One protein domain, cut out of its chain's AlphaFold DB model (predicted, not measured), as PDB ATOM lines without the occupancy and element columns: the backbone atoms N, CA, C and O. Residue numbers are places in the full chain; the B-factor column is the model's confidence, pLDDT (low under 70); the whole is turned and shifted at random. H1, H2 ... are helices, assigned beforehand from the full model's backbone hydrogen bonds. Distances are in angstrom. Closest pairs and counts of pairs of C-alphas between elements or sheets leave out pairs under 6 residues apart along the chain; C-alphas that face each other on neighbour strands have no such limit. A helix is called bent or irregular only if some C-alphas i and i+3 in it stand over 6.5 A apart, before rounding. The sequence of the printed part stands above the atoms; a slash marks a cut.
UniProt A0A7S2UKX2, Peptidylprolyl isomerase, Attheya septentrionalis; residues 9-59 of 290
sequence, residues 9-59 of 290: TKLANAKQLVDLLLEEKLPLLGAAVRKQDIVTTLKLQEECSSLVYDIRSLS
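This is residues 9 to 59 of the 290 residues of the protein "Peptidylprolyl isomerase" of Attheya septentrionalis (UniProt A0A7S2UKX2). Two long helices lie side by side as a narrow helical hairpin: H1 runs out along the rod, a tight turn follows, and H2 folds back beside it. H1 bends part of the way along but runs on nearly straight, and H2 packs on both of its arms. The printed part has 51 residues with two named helices, H1 then H2, and no named strand; its class is all helix. It is only just loose, close to compact, with a radius of gyration of the C-alphas of 11.9 A, and spans 38 by 17 by 9 A.

Find C-alpha 9 at (111.433, 67.633, 58.787), where H1, residues 9 to 34, begins. By its hydrogen bonds it was assigned as one helix, but it is bent: C-alphas 23 and 26 are 6.8 A apart. Read it as two arms, H1a, residues 9 to 23 and 20.9 A long, and H1b, residues 26 to 34 and 12.2 A long. Then go to C-alpha 38 at (80.463, 83.674, 70.328); from there H2, residues 38 to 57, runs 28.4 A to C-alpha 57 at (104.924, 79.538, 56.431).

Look first at the two arms, H1a and H1b, whose lines stand at a shallow tilt of 25 degrees. H1a touches H2, which meets it with residues 48 to 55 alone; their closest C-alphas, those of Ala 14 and Ile 55, are 5.4 A apart. These two run opposite ways at a shallow tilt of 20 degrees. H1b and H2 form a helical hairpin: they touch, with the C-alphas of Ala 32 and Thr 41 closest at 5.3 A, and run opposite ways at a shallow tilt of 26 degrees. In H1a, H1b and H2 every O i to N i+4 pair is within hydrogen-bond range.

Look for the two C-alphas farthest apart at Thr 9 and Gln 36, 38.7 A from each other; the outline is a rod. The C-alphas of Thr 9 and Ser 59, first and last of the printed part, are 12.0 A apart. The link from H1 to H2, three residues, is tight, and the printed part has no cut. In the B-factor column the mean pLDDT of the printed part is 92.2, and no printed residue is under 70 in this predicted model.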
ATOM      1  N   THR A   9     111.758  67.009  57.497       88.12
ATOM      2  CA  THR A   9     111.433  67.633  58.787       88.12
ATOM      3  C   THR A   9     110.296  68.648  58.667       88.12
ATOM      4  O   THR A   9     109.326  68.561  59.414       88.12
ATOM      5  N   LYS A  10     110.357  69.570  57.689       87.31
ATOM      6  CA  LYS A  10     109.281  70.552  57.455       87.31
ATOM      7  C   LYS A  10     107.961  69.847  57.128       87.31
ATOM      8  O   LYS A  10     106.918  70.230  57.646       87.31
ATOM      9  N   LEU A  11     108.010  68.774  56.332       89.00
ATOM     10  CA  LEU A  11     106.829  67.981  55.997       89.00
ATOM     11  C   LEU A  11     106.252  67.236  57.210       89.00
ATOM     12  O   LEU A  11     105.033  67.164  57.341       89.00
ATOM     13  N   ALA A  12     107.095  66.683  58.086       91.44
ATOM     14  CA  ALA A  12     106.647  66.027  59.314       91.44
ATOM     15  C   ALA A  12     105.963  67.022  60.265       91.44
ATOM     16  O   ALA A  12     104.845  66.765  60.706       91.44
ATOM     17  N   ASN A  13     106.576  68.189  60.487       91.56
ATOM     18  CA  ASN A  13     105.992  69.254  61.307       91.56
ATOM     19  C   ASN A  13     104.663  69.746  60.717       91.56
ATOM     20  O   ASN A  13     103.670  69.876  61.427       91.56
ATOM     21  N   ALA A  14     104.611  69.960  59.399       91.31
ATOM     22  CA  ALA A  14     103.391  70.397  58.730       91.31
ATOM     23  C   ALA A  14     102.256  69.371  58.851       91.31
ATOM     24  O   ALA A  14     101.101  69.765  58.987       91.31
ATOM     25  N   LYS A  15     102.564  68.066  58.823       92.94
ATOM     26  CA  LYS A  15     101.573  67.010  59.079       92.94
ATOM     27  C   LYS A  15     101.031  67.091  60.503       92.94
ATOM     28  O   LYS A  15      99.824  67.160  60.656       92.94
ATOM     29  N   GLN A  16     101.902  67.209  61.507       94.00
ATOM     30  CA  GLN A  16     101.475  67.355  62.905       94.00
ATOM     31  C   GLN A  16     100.560  68.570  63.115       94.00
ATOM     32  O   GLN A  16      99.549  68.466  63.803       94.00
ATOM     33  N   LEU A  17     100.876  69.709  62.492       93.88
ATOM     34  CA  LEU A  17     100.028  70.904  62.561       93.88
ATOM     35  C   LEU A  17      98.688  70.715  61.836       93.88
ATOM     36  O   LEU A  17      97.664  71.213  62.302       93.88
ATOM     37  N   VAL A  18      98.677  70.003  60.703       94.12
ATOM     38  CA  VAL A  18      97.439  69.652  59.989       94.12
ATOM     39  C   VAL A  18      96.569  68.725  60.833       94.12
ATOM     40  O   VAL A  18      95.364  68.958  60.903       94.12
ATOM     41  N   ASP A  19      97.160  67.730  61.489       95.06
ATOM     42  CA  ASP A  19      96.441  66.794  62.356       95.06
ATOM     43  C   ASP A  19      95.865  67.541  63.570       95.06
ATOM     44  O   ASP A  19      94.667  67.459  63.828       95.06
ATOM     45  N   LEU A  20      96.657  68.397  64.229       94.75
ATOM     46  CA  LEU A  20      96.186  69.277  65.308       94.75
ATOM     47  C   LEU A  20      95.007  70.164  64.863       94.75
ATOM     48  O   LEU A  20      94.009  70.306  65.575       94.75
ATOM     49  N   LEU A  21      95.094  70.754  63.668       94.06
ATOM     50  CA  LEU A  21      94.032  71.593  63.119       94.06
ATOM     51  C   LEU A  21      92.753  70.789  62.829       94.06
ATOM     52  O   LEU A  21      91.664  71.228  63.199       94.06
ATOM     53  N   LEU A  22      92.872  69.651  62.141       94.81
ATOM     54  CA  LEU A  22      91.734  68.867  61.652       94.81
ATOM     55  C   LEU A  22      91.082  68.008  62.738       94.81
ATOM     56  O   LEU A  22      89.859  67.871  62.733       94.81
ATOM     57  N   GLU A  23      91.870  67.428  63.640       95.44
ATOM     58  CA  GLU A  23      91.395  66.448  64.623       95.44
ATOM     59  C   GLU A  23      91.036  67.083  65.969       95.44
ATOM     60  O   GLU A  23      90.129  66.597  66.644       95.44
ATOM     61  N   GLU A  24      91.680  68.192  66.348       94.81
ATOM     62  CA  GLU A  24      91.434  68.847  67.638       94.81
ATOM     63  C   GLU A  24      90.688  70.176  67.472       94.81
ATOM     64  O   GLU A  24      89.570  70.343  67.969       94.81
ATOM     65  N   LYS A  25      91.275  71.139  66.750       95.25
ATOM     66  CA  LYS A  25      90.792  72.530  66.775       95.25
ATOM     67  C   LYS A  25      89.522  72.758  65.959       95.25
ATOM     68  O   LYS A  25      88.581  73.373  66.463       95.25
ATOM     69  N   LEU A  26      89.439  72.237  64.734       95.38
ATOM     70  CA  LEU A  26      88.250  72.395  63.887       95.38
ATOM     71  C   LEU A  26      86.989  71.729  64.465       95.38
ATOM     72  O   LEU A  26      85.925  72.355  64.408       95.38
ATOM     73  N   PRO A  27      87.047  70.519  65.058       97.31
ATOM     74  CA  PRO A  27      85.893  69.935  65.738       97.31
ATOM     75  C   PRO A  27      85.398  70.781  66.914       97.31
ATOM     76  O   PRO A  27      84.183  70.963  67.054       97.31
ATOM     77  N   LEU A  28      86.314  71.340  67.717       96.50
ATOM     78  CA  LEU A  28      85.975  72.257  68.810       96.50
ATOM     79  C   LEU A  28      85.334  73.545  68.284       96.50
ATOM     80  O   LEU A  28      84.290  73.949  68.799       96.50
ATOM     81  N   LEU A  29      85.891  74.141  67.224       96.19
ATOM     82  CA  LEU A  29      85.320  75.330  66.585       96.19
ATOM     83  C   LEU A  29      83.905  75.037  66.075       96.19
ATOM     84  O   LEU A  29      82.966  75.772  66.371       96.19
ATOM     85  N   GLY A  30      83.717  73.913  65.378       95.62
ATOM     86  CA  GLY A  30      82.402  73.488  64.902       95.62
ATOM     87  C   GLY A  30      81.404  73.244  66.039       95.62
ATOM     88  O   GLY A  30      80.216  73.527  65.889       95.62
ATOM     89  N   ALA A  31      81.861  72.740  67.188       96.44
ATOM     90  CA  ALA A  31      81.022  72.578  68.371       96.44
ATOM     91  C   ALA A  31      80.639  73.924  69.006       96.44
ATOM     92  O   ALA A  31      79.475  74.090  69.369       96.44
ATOM     93  N   ALA A  32      81.571  74.877  69.103       95.62
ATOM     94  CA  ALA A  32      81.311  76.225  69.613       95.62
ATOM     95  C   ALA A  32      80.302  76.980  68.731       95.62
ATOM     96  O   ALA A  32      79.306  77.494  69.241       95.62
ATOM     97  N   VAL A  33      80.475  76.918  67.403       95.69
ATOM     98  CA  VAL A  33      79.536  77.502  66.427       95.69
ATOM     99  C   VAL A  33      78.139  76.898  66.575       95.69
ATOM    100  O   VAL A  33      77.153  77.629  66.643       95.69
ATOM    101  N   ARG A  34      78.028  75.563  66.681       97.00
ATOM    102  CA  ARG A  34      76.731  74.885  66.889       97.00
ATOM    103  C   ARG A  34      76.053  75.278  68.202       97.00
ATOM    104  O   ARG A  34      74.828  75.270  68.265       97.00
ATOM    105  N   LYS A  35      76.833  75.608  69.232       97.00
ATOM    106  CA  LYS A  35      76.340  76.099  70.527       97.00
ATOM    107  C   LYS A  35      76.052  77.603  70.541       97.00
ATOM    108  O   LYS A  35      75.566  78.085  71.556       97.00
ATOM    109  N   GLN A  36      76.344  78.324  69.454       94.88
ATOM    110  CA  GLN A  36      76.263  79.789  69.385       94.88
ATOM    111  C   GLN A  36      77.097  80.489  70.474       94.88
ATOM    112  O   GLN A  36      76.781  81.595  70.902       94.88
ATOM    113  N   ASP A  37      78.182  79.847  70.916       93.62
ATOM    114  CA  ASP A  37      79.124  80.425  71.870       93.62
ATOM    115  C   ASP A  37      80.078  81.357  71.117       93.62
ATOM    116  O   ASP A  37      81.063  80.913  70.519       93.62
ATOM    117  N   ILE A  38      79.742  82.648  71.095       90.62
ATOM    118  CA  ILE A  38      80.463  83.674  70.328       90.62
ATOM    119  C   ILE A  38      81.914  83.795  70.805       90.62
ATOM    120  O   ILE A  38      82.826  83.788  69.980       90.62
ATOM    121  N   VAL A  39      82.131  83.855  72.122       89.38
ATOM    122  CA  VAL A  39      83.458  84.074  72.719       89.38
ATOM    123  C   VAL A  39      84.392  82.919  72.364       89.38
ATOM    124  O   VAL A  39      85.478  83.128  71.817       89.38
ATOM    125  N   THR A  40      83.944  81.680  72.584       91.19
ATOM    126  CA  THR A  40      84.749  80.496  72.258       91.19
ATOM    127  C   THR A  40      84.946  80.343  70.749       91.19
ATOM    128  O   THR A  40      86.017  79.925  70.310       91.19
ATOM    129  N   THR A  41      83.943  80.702  69.939       93.12
ATOM    130  CA  THR A  41      84.040  80.650  68.473       93.12
ATOM    131  C   THR A  41      85.140  81.570  67.955       93.12
ATOM    132  O   THR A  41      85.981  81.112  67.183       93.12
ATOM    133  N   LEU A  42      85.169  82.834  68.390       89.38
ATOM    134  CA  LEU A  42      86.177  83.803  67.946       89.38
ATOM    135  C   LEU A  42      87.588  83.362  68.344       89.38
ATOM    136  O   LEU A  42      88.485  83.329  67.501       89.38
ATOM    137  N   LYS A  43      87.760  82.911  69.592       89.50
ATOM    138  CA  LYS A  43      89.042  82.390  70.081       89.50
ATOM    139  C   LYS A  43      89.538  81.199  69.254       89.50
ATOM    140  O   LYS A  43      90.678  81.177  68.799       89.50
ATOM    141  N   LEU A  44      88.686  80.197  69.030       93.00
ATOM    142  CA  LEU A  44      89.070  79.007  68.262       93.00
ATOM    143  C   LEU A  44      89.287  79.315  66.777       93.00
ATOM    144  O   LEU A  44      90.108  78.660  66.134       93.00
ATOM    145  N   GLN A  45      88.575  80.299  66.221       92.94
ATOM    146  CA  GLN A  45      88.799  80.774  64.858       92.94
ATOM    147  C   GLN A  45      90.194  81.393  64.709       92.94
ATOM    148  O   GLN A  45      90.874  81.116  63.715       92.94
ATOM    149  N   GLU A  46      90.633  82.188  65.686       89.50
ATOM    150  CA  GLU A  46      91.986  82.749  65.737       89.50
ATOM    151  C   GLU A  46      93.041  81.637  65.840       89.50
ATOM    152  O   GLU A  46      93.952  81.580  65.011       89.50
ATOM    153  N   GLU A  47      92.867  80.681  66.764       91.38
ATOM    154  CA  GLU A  47      93.767  79.526  66.919       91.38
ATOM    155  C   GLU A  47      93.882  78.711  65.617       91.38
ATOM    156  O   GLU A  47      94.984  78.393  65.163       91.38
ATOM    157  N   CYS A  48      92.751  78.412  64.966       93.69
ATOM    158  CA  CYS A  48      92.741  77.708  63.681       93.69
ATOM    159  C   CYS A  48      93.457  78.508  62.584       93.69
ATOM    160  O   CYS A  48      94.202  77.938  61.784       93.69
ATOM    161  N   SER A  49      93.242  79.825  62.534       91.31
ATOM    162  CA  SER A  49      93.875  80.703  61.544       91.31
ATOM    163  C   SER A  49      95.391  80.781  61.747       91.31
ATOM    164  O   SER A  49      96.129  80.737  60.761       91.31
ATOM    165  N   SER A  50      95.858  80.799  63.002       89.19
ATOM    166  CA  SER A  50      97.284  80.714  63.347       89.19
ATOM    167  C   SER A  50      97.902  79.400  62.868       89.19
ATOM    168  O   SER A  50      98.947  79.415  62.226       89.19
ATOM    169  N   LEU A  51      97.231  78.260  63.068       92.06
ATOM    170  CA  LEU A  51      97.728  76.973  62.563       92.06
ATOM    171  C   LEU A  51      97.813  76.950  61.033       92.06
ATOM    172  O   LEU A  51      98.790  76.460  60.466       92.06
ATOM    173  N   VAL A  52      96.818  77.510  60.336       91.88
ATOM    174  CA  VAL A  52      96.866  77.645  58.869       91.88
ATOM    175  C   VAL A  52      98.036  78.531  58.437       91.88
ATOM    176  O   VAL A  52      98.684  78.226  57.431       91.88
ATOM    177  N   TYR A  53      98.316  79.606  59.175       88.25
ATOM    178  CA  TYR A  53      99.484  80.453  58.950       88.25
ATOM    179  C   TYR A  53     100.790  79.665  59.120       88.25
ATOM    180  O   TYR A  53     101.603  79.670  58.195       88.25
ATOM    181  N   ASP A  54     100.951  78.920  60.216       88.25
ATOM    182  CA  ASP A  54     102.151  78.120  60.501       88.25
ATOM    183  C   ASP A  54     102.374  77.023  59.452       88.25
ATOM    184  O   ASP A  54     103.484  76.810  58.970       88.25
ATOM    185  N   ILE A  55     101.306  76.361  59.003       90.06
ATOM    186  CA  ILE A  55     101.400  75.371  57.919       90.06
ATOM    187  C   ILE A  55     101.858  76.037  56.614       90.06
ATOM    188  O   ILE A  55     102.665  75.473  55.872       90.06
ATOM    189  N   ARG A  56     101.339  77.231  56.302       86.19
ATOM    190  CA  ARG A  56     101.697  77.955  55.072       86.19
ATOM    191  C   ARG A  56     103.108  78.523  55.127       86.19
ATOM    192  O   ARG A  56     103.788  78.488  54.103       86.19
ATOM    193  N   SER A  57     103.567  79.005  56.279       83.06
ATOM    194  CA  SER A  57     104.924  79.538  56.431       83.06
ATOM    195  C   SER A  57     105.985  78.460  56.176       83.06
ATOM    196  O   SER A  57     106.995  78.748  55.539       83.06
ATOM    197  N   LEU A  58     105.706  77.193  56.512       86.31
ATOM    198  CA  LEU A  58     106.587  76.054  56.203       86.31
ATOM    199  C   LEU A  58     106.787  75.799  54.699       86.31
ATOM    200  O   LEU A  58     107.749  75.129  54.322       86.31
ATOM    201  N   SER A  59     105.895  76.301  53.838       82.56
ATOM    202  CA  SER A  59     106.051  76.211  52.377       82.56
ATOM    203  C   SER A  59     106.955  77.298  51.795       82.56
ATOM    204  O   SER A  59     107.338  77.221  50.629       82.56
TER     205      SER A  59